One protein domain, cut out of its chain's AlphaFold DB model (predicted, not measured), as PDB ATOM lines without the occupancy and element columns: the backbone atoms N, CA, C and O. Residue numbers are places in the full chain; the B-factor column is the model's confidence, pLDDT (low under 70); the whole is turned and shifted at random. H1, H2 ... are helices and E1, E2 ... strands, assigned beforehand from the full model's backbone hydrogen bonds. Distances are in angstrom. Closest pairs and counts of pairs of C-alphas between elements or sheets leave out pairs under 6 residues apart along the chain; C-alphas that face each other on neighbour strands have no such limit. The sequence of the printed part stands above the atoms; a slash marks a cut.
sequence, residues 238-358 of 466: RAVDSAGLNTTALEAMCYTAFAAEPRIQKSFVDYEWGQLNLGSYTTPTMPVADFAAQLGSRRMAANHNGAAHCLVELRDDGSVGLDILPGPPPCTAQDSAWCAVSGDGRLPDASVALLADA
ATOM      1  N   ARG A 238     -46.721 -37.866 -31.651       92.31
ATOM      2  CA  ARG A 238     -47.031 -37.964 -30.219       92.31
ATOM      3  C   ARG A 238     -45.995 -37.204 -29.387       92.31
ATOM      4  O   ARG A 238     -44.801 -37.313 -29.662       92.31
ATOM      5  N   ALA A 239     -46.445 -36.528 -28.329       93.38
ATOM      6  CA  ALA A 239     -45.547 -35.949 -27.338       93.38
ATOM      7  C   ALA A 239     -44.588 -36.986 -26.734       93.38
ATOM      8  O   ALA A 239     -44.991 -38.097 -26.369       93.38
ATOM      9  N   VAL A 240     -43.332 -36.587 -26.565       93.56
ATOM     10  CA  VAL A 240     -42.354 -37.347 -25.795       93.56
ATOM     11  C   VAL A 240     -42.685 -37.297 -24.313       93.56
ATOM     12  O   VAL A 240     -43.171 -36.299 -23.779       93.56
ATOM     13  N   ASP A 241     -42.400 -38.398 -23.637       92.38
ATOM     14  CA  ASP A 241     -42.547 -38.509 -22.197       92.38
ATOM     15  C   ASP A 241     -41.296 -37.940 -21.498       92.38
ATOM     16  O   ASP A 241     -40.159 -38.171 -21.925       92.38
ATOM     17  N   SER A 242     -41.510 -37.182 -20.427       92.62
ATOM     18  CA  SER A 242     -40.459 -36.502 -19.660       92.62
ATOM     19  C   SER A 242     -39.588 -37.452 -18.827       92.62
ATOM     20  O   SER A 242     -38.474 -37.092 -18.446       92.62
ATOM     21  N   ALA A 243     -40.043 -38.677 -18.546       90.50
ATOM     22  CA  ALA A 243     -39.326 -39.618 -17.696       90.50
ATOM     23  C   ALA A 243     -38.047 -40.132 -18.368       90.50
ATOM     24  O   ALA A 243     -38.070 -40.828 -19.381       90.50
ATOM     25  N   GLY A 244     -36.904 -39.841 -17.757       88.25
ATOM     26  CA  GLY A 244     -35.597 -40.191 -18.305       88.25
ATOM     27  C   GLY A 244     -35.080 -39.194 -19.337       88.25
ATOM     28  O   GLY A 244     -33.910 -39.303 -19.670       88.25
ATOM     29  N   LEU A 245     -35.888 -38.220 -19.789       93.25
ATOM     30  CA  LEU A 245     -35.397 -37.084 -20.569       93.25
ATOM     31  C   LEU A 245     -34.524 -36.206 -19.667       93.25
ATOM     32  O   LEU A 245     -34.884 -35.917 -18.522       93.25
ATOM     33  N   ASN A 246     -33.377 -35.786 -20.187       91.62
ATOM     34  CA  ASN A 246     -32.407 -34.968 -19.468       91.62
ATOM     35  C   ASN A 246     -32.297 -33.559 -20.077       91.62
ATOM     36  O   ASN A 246     -32.792 -33.300 -21.176       91.62
ATOM     37  N   THR A 247     -31.674 -32.647 -19.336       89.75
ATOM     38  CA  THR A 247     -31.520 -31.235 -19.715       89.75
ATOM     39  C   THR A 247     -30.813 -31.040 -21.055       89.75
ATOM     40  O   THR A 247     -31.252 -30.197 -21.830       89.75
ATOM     41  N   THR A 248     -29.806 -31.845 -21.400       89.25
ATOM     42  CA  THR A 248     -29.083 -31.673 -22.673       89.25
ATOM     43  C   THR A 248     -29.897 -32.165 -23.869       89.25
ATOM     44  O   THR A 248     -29.876 -31.541 -24.927       89.25
ATOM     45  N   ALA A 249     -30.680 -33.239 -23.709       90.94
ATOM     46  CA  ALA A 249     -31.650 -33.673 -24.715       90.94
ATOM     47  C   ALA A 249     -32.750 -32.622 -24.933       90.94
ATOM     48  O   ALA A 249     -33.127 -32.355 -26.074       90.94
ATOM     49  N   LEU A 250     -33.228 -31.983 -23.860       91.69
ATOM     50  CA  LEU A 250     -34.182 -30.879 -23.960       91.69
ATOM     51  C   LEU A 250     -33.581 -29.664 -24.686       91.69
ATOM     52  O   LEU A 250     -34.228 -29.093 -25.562       91.69
ATOM     53  N   GLU A 251     -32.339 -29.296 -24.367       89.25
ATOM     54  CA  GLU A 251     -31.607 -28.219 -25.045       89.25
ATOM     55  C   GLU A 251     -31.395 -28.519 -26.534       89.25
ATOM     56  O   GLU A 251     -31.607 -27.639 -27.372       89.25
ATOM     57  N   ALA A 252     -31.060 -29.766 -26.881       90.06
ATOM     58  CA  ALA A 252     -30.960 -30.201 -28.270       90.06
ATOM     59  C   ALA A 252     -32.302 -30.074 -28.998       90.06
ATOM     60  O   ALA A 252     -32.341 -29.494 -30.078       90.06
ATOM     61  N   MET A 253     -33.408 -30.527 -28.398       93.12
ATOM     62  CA  MET A 253     -34.745 -30.359 -28.983       93.12
ATOM     63  C   MET A 253     -35.100 -28.883 -29.195       93.12
ATOM     64  O   MET A 253     -35.582 -28.526 -30.269       93.12
ATOM     65  N   CYS A 254     -34.832 -28.022 -28.208       92.00
ATOM     66  CA  CYS A 254     -35.047 -26.581 -28.325       92.00
ATOM     67  C   CYS A 254     -34.239 -25.968 -29.470       92.00
ATOM     68  O   CYS A 254     -34.785 -25.216 -30.273       92.00
ATOM     69  N   TYR A 255     -32.953 -26.305 -29.583       89.25
ATOM     70  CA  TYR A 255     -32.121 -25.776 -30.657       89.25
ATOM     71  C   TYR A 255     -32.512 -26.325 -32.029       89.25
ATOM     72  O   TYR A 255     -32.612 -25.546 -32.970       89.25
ATOM     73  N   THR A 256     -32.776 -27.629 -32.159       90.31
ATOM     74  CA  THR A 256     -33.244 -28.229 -33.417       90.31
ATOM     75  C   THR A 256     -34.543 -27.573 -33.876       90.31
ATOM     76  O   THR A 256     -34.651 -27.184 -35.037       90.31
ATOM     77  N   ALA A 257     -35.498 -27.371 -32.962       92.38
ATOM     78  CA  ALA A 257     -36.733 -26.656 -33.262       92.38
ATOM     79  C   ALA A 257     -36.466 -25.191 -33.645       92.38
ATOM     80  O   ALA A 257     -36.993 -24.721 -34.647       92.38
ATOM     81  N   PHE A 258     -35.613 -24.473 -32.905       90.38
ATOM     82  CA  PHE A 258     -35.264 -23.083 -33.214       90.38
ATOM     83  C   PHE A 258     -34.585 -22.937 -34.577       90.38
ATOM     84  O   PHE A 258     -34.940 -22.037 -35.339       90.38
ATOM     85  N   ALA A 259     -33.626 -23.805 -34.893       87.50
ATOM     86  CA  ALA A 259     -32.900 -23.782 -36.154       87.50
ATOM     87  C   ALA A 259     -33.828 -24.081 -37.338       87.50
ATOM     88  O   ALA A 259     -33.701 -23.443 -38.382       87.50
ATOM     89  N   ALA A 260     -34.796 -24.982 -37.153       89.12
ATOM     90  CA  ALA A 260     -35.767 -25.350 -38.175       89.12
ATOM     91  C   ALA A 260     -37.014 -24.446 -38.232       89.12
ATOM     92  O   ALA A 260     -37.841 -24.643 -39.111       89.12
ATOM     93  N   GLU A 261     -37.167 -23.473 -37.330       89.06
ATOM     94  CA  GLU A 261     -38.340 -22.589 -37.239       89.06
ATOM     95  C   GLU A 261     -38.349 -21.529 -38.368       89.06
ATOM     96  O   GLU A 261     -37.596 -20.553 -38.286       89.06
ATOM     97  N   PRO A 262     -39.193 -21.632 -39.411       83.56
ATOM     98  CA  PRO A 262     -39.197 -20.730 -40.553       83.56
ATOM     99  C   PRO A 262     -39.997 -19.447 -40.309       83.56
ATOM    100  O   PRO A 262     -39.921 -18.533 -41.132       83.56
ATOM    101  N   ARG A 263     -40.771 -19.339 -39.215       81.81
ATOM    102  CA  ARG A 263     -41.486 -18.093 -38.868       81.81
ATOM    103  C   ARG A 263     -40.535 -17.032 -38.322       81.81
ATOM    104  O   ARG A 263     -40.826 -15.841 -38.387       81.81
ATOM    105  N   ILE A 264     -39.395 -17.461 -37.786       83.94
ATOM    106  CA  ILE A 264     -38.398 -16.581 -37.186       83.94
ATOM    107  C   ILE A 264     -37.276 -16.359 -38.185       83.94
ATOM    108  O   ILE A 264     -36.459 -17.251 -38.433       83.94
ATOM    109  N   GLN A 265     -37.216 -15.140 -38.719       78.19
ATOM    110  CA  GLN A 265     -36.090 -14.698 -39.523       78.19
ATOM    111  C   GLN A 265     -34.826 -14.703 -38.661       78.19
ATOM    112  O   GLN A 265     -34.720 -13.970 -37.682       78.19
ATOM    113  N   LYS A 266     -33.872 -15.546 -39.043       80.19
ATOM    114  CA  LYS A 266     -32.602 -15.723 -38.344       80.19
ATOM    115  C   LYS A 266     -31.467 -15.123 -39.165       80.19
ATOM    116  O   LYS A 266     -31.364 -15.368 -40.369       80.19
ATOM    117  N   SER A 267     -30.619 -14.339 -38.515       76.75
ATOM    118  CA  SER A 267     -29.339 -13.889 -39.058       76.75
ATOM    119  C   SER A 267     -28.286 -14.995 -38.955       76.75
ATOM    120  O   SER A 267     -28.463 -15.973 -38.234       76.75
ATOM    121  N   PHE A 268     -27.142 -14.823 -39.622       73.62
ATOM    122  CA  PHE A 268     -26.003 -15.731 -39.444       73.62
ATOM    123  C   PHE A 268     -25.579 -15.855 -37.967       73.62
ATOM    124  O   PHE A 268     -25.299 -16.955 -37.495       73.62
ATOM    125  N   VAL A 269     -25.618 -14.743 -37.221       77.25
ATOM    126  CA  VAL A 269     -25.297 -14.718 -35.786       77.25
ATOM    127  C   VAL A 269     -26.283 -15.563 -34.987       77.25
ATOM    128  O   VAL A 269     -25.881 -16.215 -34.034       77.25
ATOM    129  N   ASP A 270     -27.551 -15.621 -35.384       79.31
ATOM    130  CA  ASP A 270     -28.549 -16.435 -34.688       79.31
ATOM    131  C   ASP A 270     -28.314 -17.938 -34.898       79.31
ATOM    132  O   ASP A 270     -28.533 -18.728 -33.987       79.31
ATOM    133  N   TYR A 271     -27.794 -18.358 -36.051       74.19
ATOM    134  CA  TYR A 271     -27.416 -19.763 -36.245       74.19
ATOM    135  C   TYR A 271     -26.117 -20.135 -35.529       74.19
ATOM    136  O   TYR A 271     -26.019 -21.230 -34.973       74.19
ATOM    137  N   GLU A 272     -25.127 -19.240 -35.541       72.56
ATOM    138  CA  GLU A 272     -23.808 -19.488 -34.944       72.56
ATOM    139  C   GLU A 272     -23.819 -19.326 -33.411       72.56
ATOM    140  O   GLU A 272     -23.207 -20.112 -32.689       72.56
ATOM    141  N   TRP A 273     -24.565 -18.342 -32.905       72.50
ATOM    142  CA  TRP A 273     -24.557 -17.910 -31.501       72.50
ATOM    143  C   TRP A 273     -25.943 -17.851 -30.851       72.50
ATOM    144  O   TRP A 273     -26.024 -17.718 -29.635       72.50
ATOM    145  N   GLY A 274     -27.030 -17.993 -31.614       68.06
ATOM    146  CA  GLY A 274     -28.403 -18.054 -31.089       68.06
ATOM    147  C   GLY A 274     -28.761 -19.382 -30.429       68.06
ATOM    148  O   GLY A 274     -29.906 -19.612 -30.059       68.06
ATOM    149  N   GLN A 275     -27.792 -20.268 -30.242       68.31
ATOM    150  CA  GLN A 275     -27.936 -21.389 -29.332       68.31
ATOM    151  C   GLN A 275     -28.217 -20.944 -27.893       68.31
ATOM    152  O   GLN A 275     -27.921 -19.814 -27.506       68.31
ATOM    153  N   LEU A 276     -28.754 -21.864 -27.090       68.69
ATOM    154  CA  LEU A 276     -28.915 -21.682 -25.649       68.69
ATOM    155  C   LEU A 276     -27.531 -21.611 -24.995       68.69
ATOM    156  O   LEU A 276     -27.043 -22.622 -24.524       68.69
ATOM    157  N   ASN A 277     -26.875 -20.449 -25.079       52.94
ATOM    158  CA  ASN A 277     -25.549 -20.074 -24.571       52.94
ATOM    159  C   ASN A 277     -24.712 -21.229 -23.969       52.94
ATOM    160  O   ASN A 277     -24.354 -21.206 -22.791       52.94
ATOM    161  N   LEU A 278     -24.374 -22.234 -24.794       49.94
ATOM    162  CA  LEU A 278     -23.688 -23.462 -24.364       49.94
ATOM    163  C   LEU A 278     -22.239 -23.193 -23.913       49.94
ATOM    164  O   LEU A 278     -21.573 -24.067 -23.365       49.94
ATOM    165  N   GLY A 279     -21.742 -21.967 -24.128       39.66
ATOM    166  CA  GLY A 279     -20.442 -21.496 -23.650       39.66
ATOM    167  C   GLY A 279     -20.401 -21.167 -22.154       39.66
ATOM    168  O   GLY A 279     -19.314 -21.009 -21.598       39.66
ATOM    169  N   SER A 280     -21.556 -21.104 -21.484       40.81
ATOM    170  CA  SER A 280     -21.639 -21.071 -20.023       40.81
ATOM    171  C   SER A 280     -22.064 -22.457 -19.547       40.81
ATOM    172  O   SER A 280     -23.242 -22.777 -19.557       40.81
ATOM    173  N   TYR A 281     -21.094 -23.280 -19.156       44.78
ATOM    174  CA  TYR A 281     -21.198 -24.646 -18.620       44.78
ATOM    175  C   TYR A 281     -22.065 -24.795 -17.338       44.78
ATOM    176  O   TYR A 281     -21.643 -25.437 -16.376       44.78
ATOM    177  N   THR A 282     -23.236 -24.163 -17.246       51.47
ATOM    178  CA  THR A 282     -23.972 -24.009 -15.984       51.47
ATOM    179  C   THR A 282     -25.245 -24.836 -15.874       51.47
ATOM    180  O   THR A 282     -25.674 -25.021 -14.738       51.47
ATOM    181  N   THR A 283     -25.829 -25.372 -16.959       64.50
ATOM    182  CA  THR A 283     -26.937 -26.341 -16.838       64.50
ATOM    183  C   THR A 283     -26.355 -27.725 -16.539       64.50
ATOM    184  O   THR A 283     -25.722 -28.320 -17.414       64.50
ATOM    185  N   PRO A 284     -26.523 -28.281 -15.327       72.25
ATOM    186  CA  PRO A 284     -26.051 -29.627 -15.041       72.25
ATOM    187  C   PRO A 284     -26.848 -30.636 -15.871       72.25
ATOM    188  O   PRO A 284     -28.069 -30.508 -16.001       72.25
ATOM    189  N   THR A 285     -26.185 -31.668 -16.396       84.56
ATOM    190  CA  THR A 285     -26.882 -32.818 -16.980       84.56
ATOM    191  C   THR A 285     -27.675 -33.512 -15.879       84.56
ATOM    192  O   THR A 285     -27.102 -34.126 -14.978       84.56
ATOM    193  N   MET A 286     -28.997 -33.394 -15.931       88.00
ATOM    194  CA  MET A 286     -29.890 -33.981 -14.936       88.00
ATOM    195  C   MET A 286     -31.266 -34.281 -15.541       88.00
ATOM    196  O   MET A 286     -31.585 -33.752 -16.610       88.00
ATOM    197  N   PRO A 287     -32.097 -35.114 -14.893       91.75
ATOM    198  CA  PRO A 287     -33.473 -35.330 -15.322       91.75
ATOM    199  C   PRO A 287     -34.255 -34.015 -15.406       91.75
ATOM    200  O   PRO A 287     -34.195 -33.179 -14.503       91.75
ATOM    201  N   VAL A 288     -35.050 -33.846 -16.464       92.38
ATOM    202  CA  VAL A 288     -35.834 -32.617 -16.699       92.38
ATOM    203  C   VAL A 288     -36.842 -32.349 -15.571       92.38
ATOM    204  O   VAL A 288     -37.131 -31.197 -15.252       92.38
ATOM    205  N   ALA A 289     -37.344 -33.399 -14.913       91.56
ATOM    206  CA  ALA A 289     -38.207 -33.263 -13.741       91.56
ATOM    207  C   ALA A 289     -37.487 -32.615 -12.544       91.56
ATOM    208  O   ALA A 289     -38.064 -31.756 -11.876       91.56
ATOM    209  N   ASP A 290     -36.225 -32.984 -12.306       92.25
ATOM    210  CA  ASP A 290     -35.412 -32.411 -11.229       92.25
ATOM    211  C   ASP A 290     -35.050 -30.958 -11.553       92.25
ATOM    212  O   ASP A 290     -35.119 -30.086 -10.687       92.25
ATOM    213  N   PHE A 291     -34.757 -30.680 -12.826       90.62
ATOM    214  CA  PHE A 291     -34.521 -29.324 -13.312       90.62
ATOM    215  C   PHE A 291     -35.745 -28.414 -13.123       90.62
ATOM    216  O   PHE A 291     -35.624 -27.305 -12.606       90.62
ATOM    217  N   ALA A 292     -36.948 -28.899 -13.449       91.31
ATOM    218  CA  ALA A 292     -38.198 -28.179 -13.200       91.31
ATOM    219  C   ALA A 292     -38.438 -27.909 -11.707       91.31
ATOM    220  O   ALA A 292     -38.878 -26.820 -11.332       91.31
ATOM    221  N   ALA A 293     -38.127 -28.883 -10.845       91.75
ATOM    222  CA  ALA A 293     -38.217 -28.714  -9.399       91.75
ATOM    223  C   ALA A 293     -37.227 -27.652  -8.892       91.75
ATOM    224  O   ALA A 293     -37.601 -26.823  -8.063       91.75
ATOM    225  N   GLN A 294     -36.004 -27.628  -9.431       89.00
ATOM    226  CA  GLN A 294     -34.998 -26.614  -9.115       89.00
ATOM    227  C   GLN A 294     -35.416 -25.211  -9.581       89.00
ATOM    228  O   GLN A 294     -35.225 -24.246  -8.842       89.00
ATOM    229  N   LEU A 295     -36.017 -25.092 -10.770       87.44
ATOM    230  CA  LEU A 295     -36.588 -23.832 -11.266       87.44
ATOM    231  C   LEU A 295     -37.852 -23.403 -10.504       87.44
ATOM    232  O   LEU A 295     -38.279 -22.255 -10.628       87.44
ATOM    233  N   GLY A 296     -38.484 -24.315  -9.759       90.00
ATOM    234  CA  GLY A 296     -39.773 -24.082  -9.110       90.00
ATOM    235  C   GLY A 296     -40.939 -23.946 -10.096       90.00
ATOM    236  O   GLY A 296     -41.969 -23.375  -9.741       90.00
ATOM    237  N   SER A 297     -40.793 -24.439 -11.330       91.31
ATOM    238  CA  SER A 297     -41.823 -24.345 -12.366       91.31
ATOM    239  C   SER A 297     -41.763 -25.511 -13.346       91.31
ATOM    240  O   SER A 297     -40.697 -25.919 -13.797       91.31
ATOM    241  N   ARG A 298     -42.942 -26.000 -13.739       92.50
ATOM    242  CA  ARG A 298     -43.112 -26.972 -14.833       92.50
ATOM    243  C   ARG A 298     -43.173 -26.314 -16.210       92.50
ATOM    244  O   ARG A 298     -43.130 -27.017 -17.213       92.50
ATOM    245  N   ARG A 299     -43.271 -24.983 -16.256       93.44
ATOM    246  CA  ARG A 299     -43.217 -24.186 -17.480       93.44
ATOM    247  C   ARG A 299     -41.990 -23.289 -17.441       93.44
ATOM    248  O   ARG A 299     -41.820 -22.483 -16.520       93.44
ATOM    249  N   MET A 300     -41.122 -23.465 -18.421       91.81
ATOM    250  CA  MET A 300     -39.808 -22.839 -18.453       91.81
ATOM    251  C   MET A 300     -39.494 -22.347 -19.855       91.81
ATOM    252  O   MET A 300     -39.979 -22.915 -20.832       91.81
ATOM    253  N   ALA A 301     -38.702 -21.290 -19.950       91.50
ATOM    254  CA  ALA A 301     -38.271 -20.746 -21.223       91.50
ATOM    255  C   ALA A 301     -36.752 -20.632 -21.279       91.50
ATOM    256  O   ALA A 301     -36.121 -20.308 -20.271       91.50
ATOM    257  N   ALA A 302     -36.192 -20.875 -22.459       88.06
ATOM    258  CA  ALA A 302     -34.768 -20.790 -22.731       88.06
ATOM    259  C   ALA A 302     -34.493 -19.754 -23.823       88.06
ATOM    260  O   ALA A 302     -35.168 -19.743 -24.853       88.06
ATOM    261  N   ASN A 303     -33.529 -18.865 -23.593       85.50
ATOM    262  CA  ASN A 303     -33.257 -17.737 -24.485       85.50
ATOM    263  C   ASN A 303     -32.334 -18.121 -25.656       85.50
ATOM    264  O   ASN A 303     -31.200 -18.540 -25.434       85.50
ATOM    265  N   HIS A 304     -32.768 -17.865 -26.890       84.69
ATOM    266  CA  HIS A 304     -31.963 -17.977 -28.110       84.69
ATOM    267  C   HIS A 304     -31.400 -16.603 -28.509       84.69
ATOM    268  O   HIS A 304     -31.814 -15.998 -29.499       84.69
ATOM    269  N   ASN A 305     -30.481 -16.083 -27.684       78.12
ATOM    270  CA  ASN A 305     -29.771 -14.807 -27.884       78.12
ATOM    271  C   ASN A 305     -30.685 -13.588 -28.166       78.12
ATOM    272  O   ASN A 305     -30.324 -12.662 -28.887       78.12
ATOM    273  N   GLY A 306     -31.898 -13.588 -27.610       78.00
ATOM    274  CA  GLY A 306     -32.891 -12.523 -27.763       78.00
ATOM    275  C   GLY A 306     -33.686 -12.551 -29.072       78.00
ATOM    276  O   GLY A 306     -34.716 -11.882 -29.143       78.00
ATOM    277  N   ALA A 307     -33.271 -13.332 -30.076       82.56
ATOM    278  CA  ALA A 307     -34.005 -13.487 -31.335       82.56
ATOM    279  C   ALA A 307     -35.286 -14.311 -31.152       82.56
ATOM    280  O   ALA A 307     -36.320 -14.027 -31.761       82.56
ATOM    281  N   ALA A 308     -35.219 -15.323 -30.290       90.12
ATOM    282  CA  ALA A 308     -36.324 -16.202 -29.951       90.12
ATOM    283  C   ALA A 308     -36.157 -16.771 -28.541       90.12
ATOM    284  O   ALA A 308     -35.119 -16.605 -27.893       90.12
ATOM    285  N   HIS A 309     -37.155 -17.524 -28.103       90.62
ATOM    286  CA  HIS A 309     -37.035 -18.403 -26.957       90.62
ATOM    287  C   HIS A 309     -37.750 -19.726 -27.194       90.62
ATOM    288  O   HIS A 309     -38.788 -19.785 -27.852       90.62
ATOM    289  N   CYS A 310     -37.182 -20.785 -26.628       93.06
ATOM    290  CA  CYS A 310     -37.828 -22.081 -26.536       93.06
ATOM    291  C   CYS A 310     -38.684 -22.106 -25.277       93.06
ATOM    292  O   CYS A 310     -38.165 -21.914 -24.181       93.06
ATOM    293  N   LEU A 311     -39.984 -22.325 -25.421       94.12
ATOM    294  CA  LEU A 311     -40.930 -22.469 -24.326       94.12
ATOM    295  C   LEU A 311     -41.227 -23.956 -24.132       94.12
ATOM    296  O   LEU A 311     -41.592 -24.637 -25.082       94.12
ATOM    297  N   VAL A 312     -41.077 -24.455 -22.909       94.94
ATOM    298  CA  VAL A 312     -41.253 -25.869 -22.557       94.94
ATOM    299  C   VAL A 312     -42.282 -25.995 -21.441       94.94
ATOM    300  O   VAL A 312     -42.280 -25.220 -20.483       94.94
ATOM    301  N   GLU A 313     -43.147 -26.997 -21.552       95.25
ATOM    302  CA  GLU A 313     -44.167 -27.353 -20.570       95.25
ATOM    303  C   GLU A 313     -44.044 -28.837 -20.217       95.25
ATOM    304  O   GLU A 313     -44.176 -29.705 -21.077       95.25
ATOM    305  N   LEU A 314     -43.841 -29.142 -18.937       95.50
ATOM    306  CA  LEU A 314     -43.974 -30.499 -18.412       95.50
ATOM    307  C   LEU A 314     -45.400 -30.694 -17.912       95.50
ATOM    308  O   LEU A 314     -45.811 -30.096 -16.915       95.50
ATOM    309  N   ARG A 315     -46.161 -31.560 -18.572       94.31
ATOM    310  CA  ARG A 315     -47.584 -31.756 -18.277       94.31
ATOM    311  C   ARG A 315     -47.794 -32.790 -17.178       94.31
ATOM    312  O   ARG A 315     -46.902 -33.584 -16.880       94.31
ATOM    313  N   ASP A 316     -48.964 -32.771 -16.551       92.44
ATOM    314  CA  ASP A 316     -49.298 -33.692 -15.454       92.44
ATOM    315  C   ASP A 316     -49.417 -35.149 -15.920       92.44
ATOM    316  O   ASP A 316     -49.166 -36.072 -15.149       92.44
ATOM    317  N   ASP A 317     -49.736 -35.359 -17.200       92.94
ATOM    318  CA  ASP A 317     -49.760 -36.680 -17.839       92.94
ATOM    319  C   ASP A 317     -48.353 -37.233 -18.157       92.94
ATOM    320  O   ASP A 317     -48.232 -38.316 -18.725       92.94
ATOM    321  N   GLY A 318     -47.291 -36.506 -17.788       92.62
ATOM    322  CA  GLY A 318     -45.897 -36.880 -18.023       92.62
ATOM    323  C   GLY A 318     -45.357 -36.474 -19.394       92.62
ATOM    324  O   GLY A 318     -44.147 -36.590 -19.609       92.62
ATOM    325  N   SER A 319     -46.198 -35.964 -20.296       94.06
ATOM    326  CA  SER A 319     -45.786 -35.523 -21.630       94.06
ATOM    327  C   SER A 319     -45.111 -34.149 -21.623       94.06
ATOM    328  O   SER A 319     -45.307 -33.334 -20.716       94.06
ATOM    329  N   VAL A 320     -44.305 -33.892 -22.652       95.12
ATOM    330  CA  VAL A 320     -43.617 -32.615 -22.864       95.12
ATOM    331  C   VAL A 320     -44.291 -31.846 -23.995       95.12
ATOM    332  O   VAL A 320     -44.519 -32.379 -25.083       95.12
ATOM    333  N   GLY A 321     -44.599 -30.580 -23.733       95.50
ATOM    334  CA  GLY A 321     -44.913 -29.592 -24.752       95.50
ATOM    335  C   GLY A 321     -43.721 -28.676 -25.012       95.50
ATOM    336  O   GLY A 321     -42.953 -28.386 -24.091       95.50
ATOM    337  N   LEU A 322     -43.565 -28.224 -26.252       94.88
ATOM    338  CA  LEU A 322     -42.490 -27.324 -26.670       94.88
ATOM    339  C   LEU A 322     -43.029 -26.363 -27.727       94.88
ATOM    340  O   LEU A 322     -43.846 -26.779 -28.539       94.88
ATOM    341  N   ASP A 323     -42.584 -25.109 -27.738       93.31
ATOM    342  CA  ASP A 323     -42.783 -24.175 -28.854       93.31
ATOM    343  C   ASP A 323     -41.607 -23.201 -28.965       93.31
ATOM    344  O   ASP A 323     -40.919 -22.944 -27.977       93.31
ATOM    345  N   ILE A 324     -41.389 -22.644 -30.154       92.44
ATOM    346  CA  ILE A 324     -40.407 -21.583 -30.382       92.44
ATOM    347  C   ILE A 324     -41.160 -20.293 -30.675       92.44
ATOM    348  O   ILE A 324     -41.936 -20.207 -31.626       92.44
ATOM    349  N   LEU A 325     -40.913 -19.273 -29.859       90.62
ATOM    350  CA  LEU A 325     -41.579 -17.978 -29.961       90.62
ATOM    351  C   LEU A 325     -40.556 -16.870 -30.238       90.62
ATOM    352  O   LEU A 325     -39.432 -16.936 -29.733       90.62
ATOM    353  N   PRO A 326     -40.911 -15.847 -31.034       89.62
ATOM    354  CA  PRO A 326     -40.008 -14.746 -31.338       89.62
ATOM    355  C   PRO A 326     -39.726 -13.879 -30.106       89.62
ATOM    356  O   PRO A 326     -40.576 -13.705 -29.230       89.62
ATOM    357  N   GLY A 327     -38.540 -13.273 -30.088       87.56
ATOM    358  CA  GLY A 327     -38.102 -12.360 -29.038       87.56
ATOM    359  C   GLY A 327     -37.603 -13.051 -27.764       87.56
ATOM    360  O   GLY A 327     -37.622 -14.282 -27.657       87.56
ATOM    361  N   PRO A 328     -37.141 -12.265 -26.776       85.81
ATOM    362  CA  PRO A 328     -36.624 -12.796 -25.524       85.81
ATOM    363  C   PRO A 328     -37.734 -13.464 -24.699       85.81
ATOM    364  O   PRO A 328     -38.901 -13.072 -24.795       85.81
ATOM    365  N   PRO A 329     -37.386 -14.442 -23.846       87.50
ATOM    366  CA  PRO A 329     -38.364 -15.077 -22.975       87.50
ATOM    367  C   PRO A 329     -38.949 -14.068 -21.973       87.50
ATOM    368  O   PRO A 329     -38.228 -13.173 -21.515       87.50
ATOM    369  N   PRO A 330     -40.221 -14.220 -21.559       86.25
ATOM    370  CA  PRO A 330     -40.863 -13.364 -20.559       86.25
ATOM    371  C   PRO A 330     -40.390 -13.709 -19.133       86.25
ATOM    372  O   PRO A 330     -41.192 -13.924 -18.222       86.25
ATOM    373  N   CYS A 331     -39.075 -13.810 -18.939       79.88
ATOM    374  CA  CYS A 331     -38.471 -14.125 -17.657       79.88
ATOM    375  C   CYS A 331     -38.663 -12.981 -16.664       79.88
ATOM    376  O   CYS A 331     -38.528 -11.804 -16.997       79.88
ATOM    377  N   THR A 332     -38.873 -13.338 -15.403       64.12
ATOM    378  CA  THR A 332     -38.880 -12.389 -14.282       64.12
ATOM    379  C   THR A 332     -37.464 -11.974 -13.838       64.12
ATOM    380  O   THR A 332     -37.325 -10.960 -13.159       64.12
ATOM    381  N   ALA A 333     -36.415 -12.696 -14.263       59.19
ATOM    382  CA  ALA A 333     -34.996 -12.355 -14.095       59.19
ATOM    383  C   ALA A 333     -34.192 -12.745 -15.358       59.19
ATOM    384  O   ALA A 333     -34.430 -13.810 -15.920       59.19
ATOM    385  N   GLN A 334     -33.272 -11.886 -15.820       54.94
ATOM    386  CA  GLN A 334     -32.611 -12.002 -17.138       54.94
ATOM    387  C   GLN A 334     -31.235 -12.701 -17.132       54.94
ATOM    388  O   GLN A 334     -30.675 -12.924 -18.201       54.94
ATOM    389  N   ASP A 335     -30.696 -13.078 -15.969       55.22
ATOM    390  CA  ASP A 335     -29.307 -13.563 -15.838       55.22
ATOM    391  C   ASP A 335     -29.141 -15.090 -15.998       55.22
ATOM    392  O   ASP A 335     -28.071 -15.637 -15.724       55.22
ATOM    393  N   SER A 336     -30.177 -15.813 -16.432       63.69
ATOM    394  CA  SER A 336     -30.152 -17.273 -16.571       63.69
ATOM    395  C   SER A 336     -30.542 -17.725 -17.983       63.69
ATOM    396  O   SER A 336     -31.480 -17.202 -18.580       63.69
ATOM    397  N   ALA A 337     -29.828 -18.723 -18.525       74.19
ATOM    398  CA  ALA A 337     -30.133 -19.319 -19.835       74.19
ATOM    399  C   ALA A 337     -31.559 -19.893 -19.894       74.19
ATOM    400  O   ALA A 337     -32.206 -19.842 -20.938       74.19
ATOM    401  N   TRP A 338     -32.040 -20.372 -18.746       85.38
ATOM    402  CA  TRP A 338     -33.386 -20.869 -18.506       85.38
ATOM    403  C   TRP A 338     -34.077 -20.057 -17.421       85.38
ATOM    404  O   TRP A 338     -33.442 -19.668 -16.441       85.38
ATOM    405  N   CYS A 339     -35.386 -19.867 -17.525       86.44
ATOM    406  CA  CYS A 339     -36.168 -19.217 -16.481       86.44
ATOM    407  C   CYS A 339     -37.553 -19.844 -16.328       86.44
ATOM    408  O   CYS A 339     -38.095 -20.439 -17.259       86.44
ATOM    409  N   ALA A 340     -38.142 -19.680 -15.144       90.12
ATOM    410  CA  ALA A 340     -39.545 -19.989 -14.918       90.12
ATOM    411  C   ALA A 340     -40.434 -18.941 -15.600       90.12
ATOM    412  O   ALA A 340     -40.174 -17.739 -15.504       90.12
ATOM    413  N   VAL A 341     -41.507 -19.397 -16.244       88.88
ATOM    414  CA  VAL A 341     -42.494 -18.525 -16.890       88.88
ATOM    415  C   VAL A 341     -43.907 -18.919 -16.481       88.88
ATOM    416  O   VAL A 341     -44.213 -20.096 -16.293       88.88
ATOM    417  N   SER A 342     -44.779 -17.925 -16.340       83.00
ATOM    418  CA  SER A 342     -46.213 -18.126 -16.149       83.00
ATOM    419  C   SER A 342     -46.930 -18.190 -17.498       83.00
ATOM    420  O   SER A 342     -46.487 -17.599 -18.480       83.00
ATOM    421  N   GLY A 343     -48.049 -18.907 -17.558       77.44
ATOM    422  CA  GLY A 343     -48.899 -18.944 -18.743       77.44
ATOM    423  C   GLY A 343     -49.964 -20.027 -18.651       77.44
ATOM    424  O   GLY A 343     -49.699 -21.131 -18.170       77.44
ATOM    425  N   ASP A 344     -51.152 -19.699 -19.135       67.50
ATOM    426  CA  ASP A 344     -52.354 -20.519 -19.201       67.50
ATOM    427  C   ASP A 344     -52.614 -20.910 -20.661       67.50
ATOM    428  O   ASP A 344     -53.231 -20.203 -21.445       67.50
ATOM    429  N   GLY A 345     -52.075 -22.054 -21.070       82.19
ATOM    430  CA  GLY A 345     -52.244 -22.537 -22.438       82.19
ATOM    431  C   GLY A 345     -51.344 -23.724 -22.702       82.19
ATOM    432  O   GLY A 345     -50.142 -23.641 -22.443       82.19
ATOM    433  N   ARG A 346     -51.937 -24.813 -23.195       89.88
ATOM    434  CA  ARG A 346     -51.222 -26.042 -23.534       89.88
ATOM    435  C   ARG A 346     -50.309 -25.767 -24.724       89.88
ATOM    436  O   ARG A 346     -50.786 -25.319 -25.765       89.88
ATOM    437  N   LEU A 347     -49.020 -26.049 -24.571       92.06
ATOM    438  CA  LEU A 347     -48.088 -25.967 -25.694       92.06
ATOM    439  C   LEU A 347     -48.350 -27.092 -26.701       92.06
ATOM    440  O   LEU A 347     -48.875 -28.136 -26.304       92.06
ATOM    441  N   PRO A 348     -47.954 -26.934 -27.973       92.12
ATOM    442  CA  PRO A 348     -47.855 -28.044 -28.914       92.12
ATOM    443  C   PRO A 348     -47.021 -29.204 -28.356       92.12
ATOM    444  O   PRO A 348     -46.157 -29.017 -27.499       92.12
ATOM    445  N   ASP A 349     -47.304 -30.419 -28.816       93.31
ATOM    446  CA  ASP A 349     -46.580 -31.617 -28.395       93.31
ATOM    447  C   ASP A 349     -45.124 -31.576 -28.878       93.31
ATOM    448  O   ASP A 349     -44.856 -31.439 -30.068       93.31
ATOM    449  N   ALA A 350     -44.173 -31.759 -27.959       94.50
ATOM    450  CA  ALA A 350     -42.784 -31.988 -28.326       94.50
ATOM    451  C   ALA A 350     -42.680 -33.402 -28.916       94.50
ATOM    452  O   ALA A 350     -42.682 -34.386 -28.178       94.50
ATOM    453  N   SER A 351     -42.698 -33.515 -30.240       94.44
ATOM    454  CA  SER A 351     -42.953 -34.786 -30.916       94.44
ATOM    455  C   SER A 351     -41.800 -35.793 -30.812       94.44
ATOM    456  O   SER A 351     -40.631 -35.440 -30.623       94.44
ATOM    457  N   VAL A 352     -42.121 -37.078 -30.997       95.25
ATOM    458  CA  VAL A 352     -41.118 -38.143 -31.171       95.25
ATOM    459  C   VAL A 352     -40.204 -37.852 -32.363       95.25
ATOM    460  O   VAL A 352     -39.007 -38.112 -32.261       95.25
ATOM    461  N   ALA A 353     -40.731 -37.290 -33.456       94.75
ATOM    462  CA  ALA A 353     -39.928 -36.873 -34.607       94.75
ATOM    463  C   ALA A 353     -38.888 -35.805 -34.225       94.75
ATOM    464  O   ALA A 353     -37.710 -35.975 -34.522       94.75
ATOM    465  N   LEU A 354     -39.283 -34.768 -33.475       94.62
ATOM    466  CA  LEU A 354     -38.358 -33.729 -33.014       94.62
ATOM    467  C   LEU A 354     -37.250 -34.301 -32.120       94.62
ATOM    468  O   LEU A 354     -36.082 -33.954 -32.290       94.62
ATOM    469  N   LEU A 355     -37.592 -35.195 -31.186       95.06
ATOM    470  CA  LEU A 355     -36.580 -35.883 -30.381       95.06
ATOM    471  C   LEU A 355     -35.665 -36.745 -31.259       95.06
ATOM    472  O   LEU A 355     -34.462 -36.785 -31.024       95.06
ATOM    473  N   ALA A 356     -36.212 -37.437 -32.257       94.75
ATOM    474  CA  ALA A 356     -35.420 -38.256 -33.161       94.75
ATOM    475  C   ALA A 356     -34.371 -37.410 -33.890       94.75
ATOM    476  O   ALA A 356     -33.191 -37.757 -33.853       94.75
ATOM    477  N   ASP A 357     -34.768 -36.267 -34.450       93.19
ATOM    478  CA  ASP A 357     -33.857 -35.347 -35.133       93.19
ATOM    479  C   ASP A 357     -32.813 -34.743 -34.185       93.19
ATOM    480  O   ASP A 357     -31.620 -34.766 -34.490       93.19
ATOM    481  N   ALA A 358     -33.227 -34.302 -32.993       92.38
ATOM    482  CA  ALA A 358     -32.322 -33.757 -31.975       92.38
ATOM    483  C   ALA A 358     -31.260 -34.770 -31.499       92.38
ATOM    484  O   ALA A 358     -30.144 -34.404 -31.112       92.38
TER     485      ALA A 358
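Overview. This is residues 238 to 358 of the 466 residues of an uncharacterized protein of Rhodobacteraceae bacterium PD-2 (UniProt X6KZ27). An antiparallel sheet of four strands is covered on one face by helices: the long helix H1 runs slantwise over E3 and E2, and the shorter H3 crosses over E1. H4 packs on H1 away from the sheet, and H2 lies near the last residues of H1, its centre the farthest from the mean of the C-alphas. The printed part has 121 residues, with four named helices and four named strands in the order H1 H2 H3 E1 E2 E3 E4 H4; the sheet's order is E3 - E2 - E1 - E4. The class is mixed, helices and strands, with 58 residues, under half, in named elements. The whole is compact and rounded, with a radius of gyration of the C-alphas of 13.1 A and spans of 38 by 30 by 28 A.

Along the chain. Start at Arg 238 and go on to C-alpha 247 at (-31.520, -31.235, -19.715), where H1 begins; it runs 19.8 A through residues 247 to 260. Next come H2, residues 268 to 273, and H3, residues 288 to 295. At C-alpha 299, (-43.217, -24.186, -17.480), E1 begins and runs 16.7 A to residue 304. E2, residues 308 to 314, is 19.9 A long, and E3, residues 320 to 326, is 20.1 A long. E4 is residues 338 to 340, and H4, residues 352 to 358, ends at C-alpha 358, (-32.322, -33.757, -31.975).

Arrangement. Look first at the sheet: E1, E2 and E3 form a meander, each strand the antiparallel neighbour of the one before, and with E4 beside E1 a Greek key, the first strand neighbour to the fourth. In the hairpin E2 and E3, N 311 and O 323 are 2.8 A apart; in the hairpin E1 and E2, N 302 and O 310 are 2.8 A apart; between E1 and E4, N 301 and O 339 are 2.9 A apart. The sheet and H1 and H3 on one face make two layers. H1 has a height over the sheet of 8.9 A and its line stands at 43 degrees to E3 on the local plane; its closest C-alphas to E2 are Cys 254 and Cys 310, 5.6 A. H3, at a height of 8.7 A, runs across E1 at 90 degrees on the local plane. H1, with residues 247 to 250 alone, only just touches H3, with 3 pairs of C-alphas within 8 A; the closest are Thr 247 and Val 288, 5.4 A. H4 touches H1, about perpendicular at 90 degrees, with C-alphas 253 and 358 closest at 5.1 A. H2 is close to H1 but not clearly touching, C-alphas 259 and 271 being closest at 6.8 A. Every O i to N i+4 pair is within hydrogen-bond range in H1, H2, H3 and H4.

Size, cuts and confidence. The C-alphas farthest apart, those of Phe 268 and Asp 317, are 38.3 A apart. The printed part has no cut; the links H2 to H3, E3 to E4 and E4 to H4 are long. The mean pLDDT of the printed part is 84.5, with residues 274 to 283, 332 to 336 and 344 under 70.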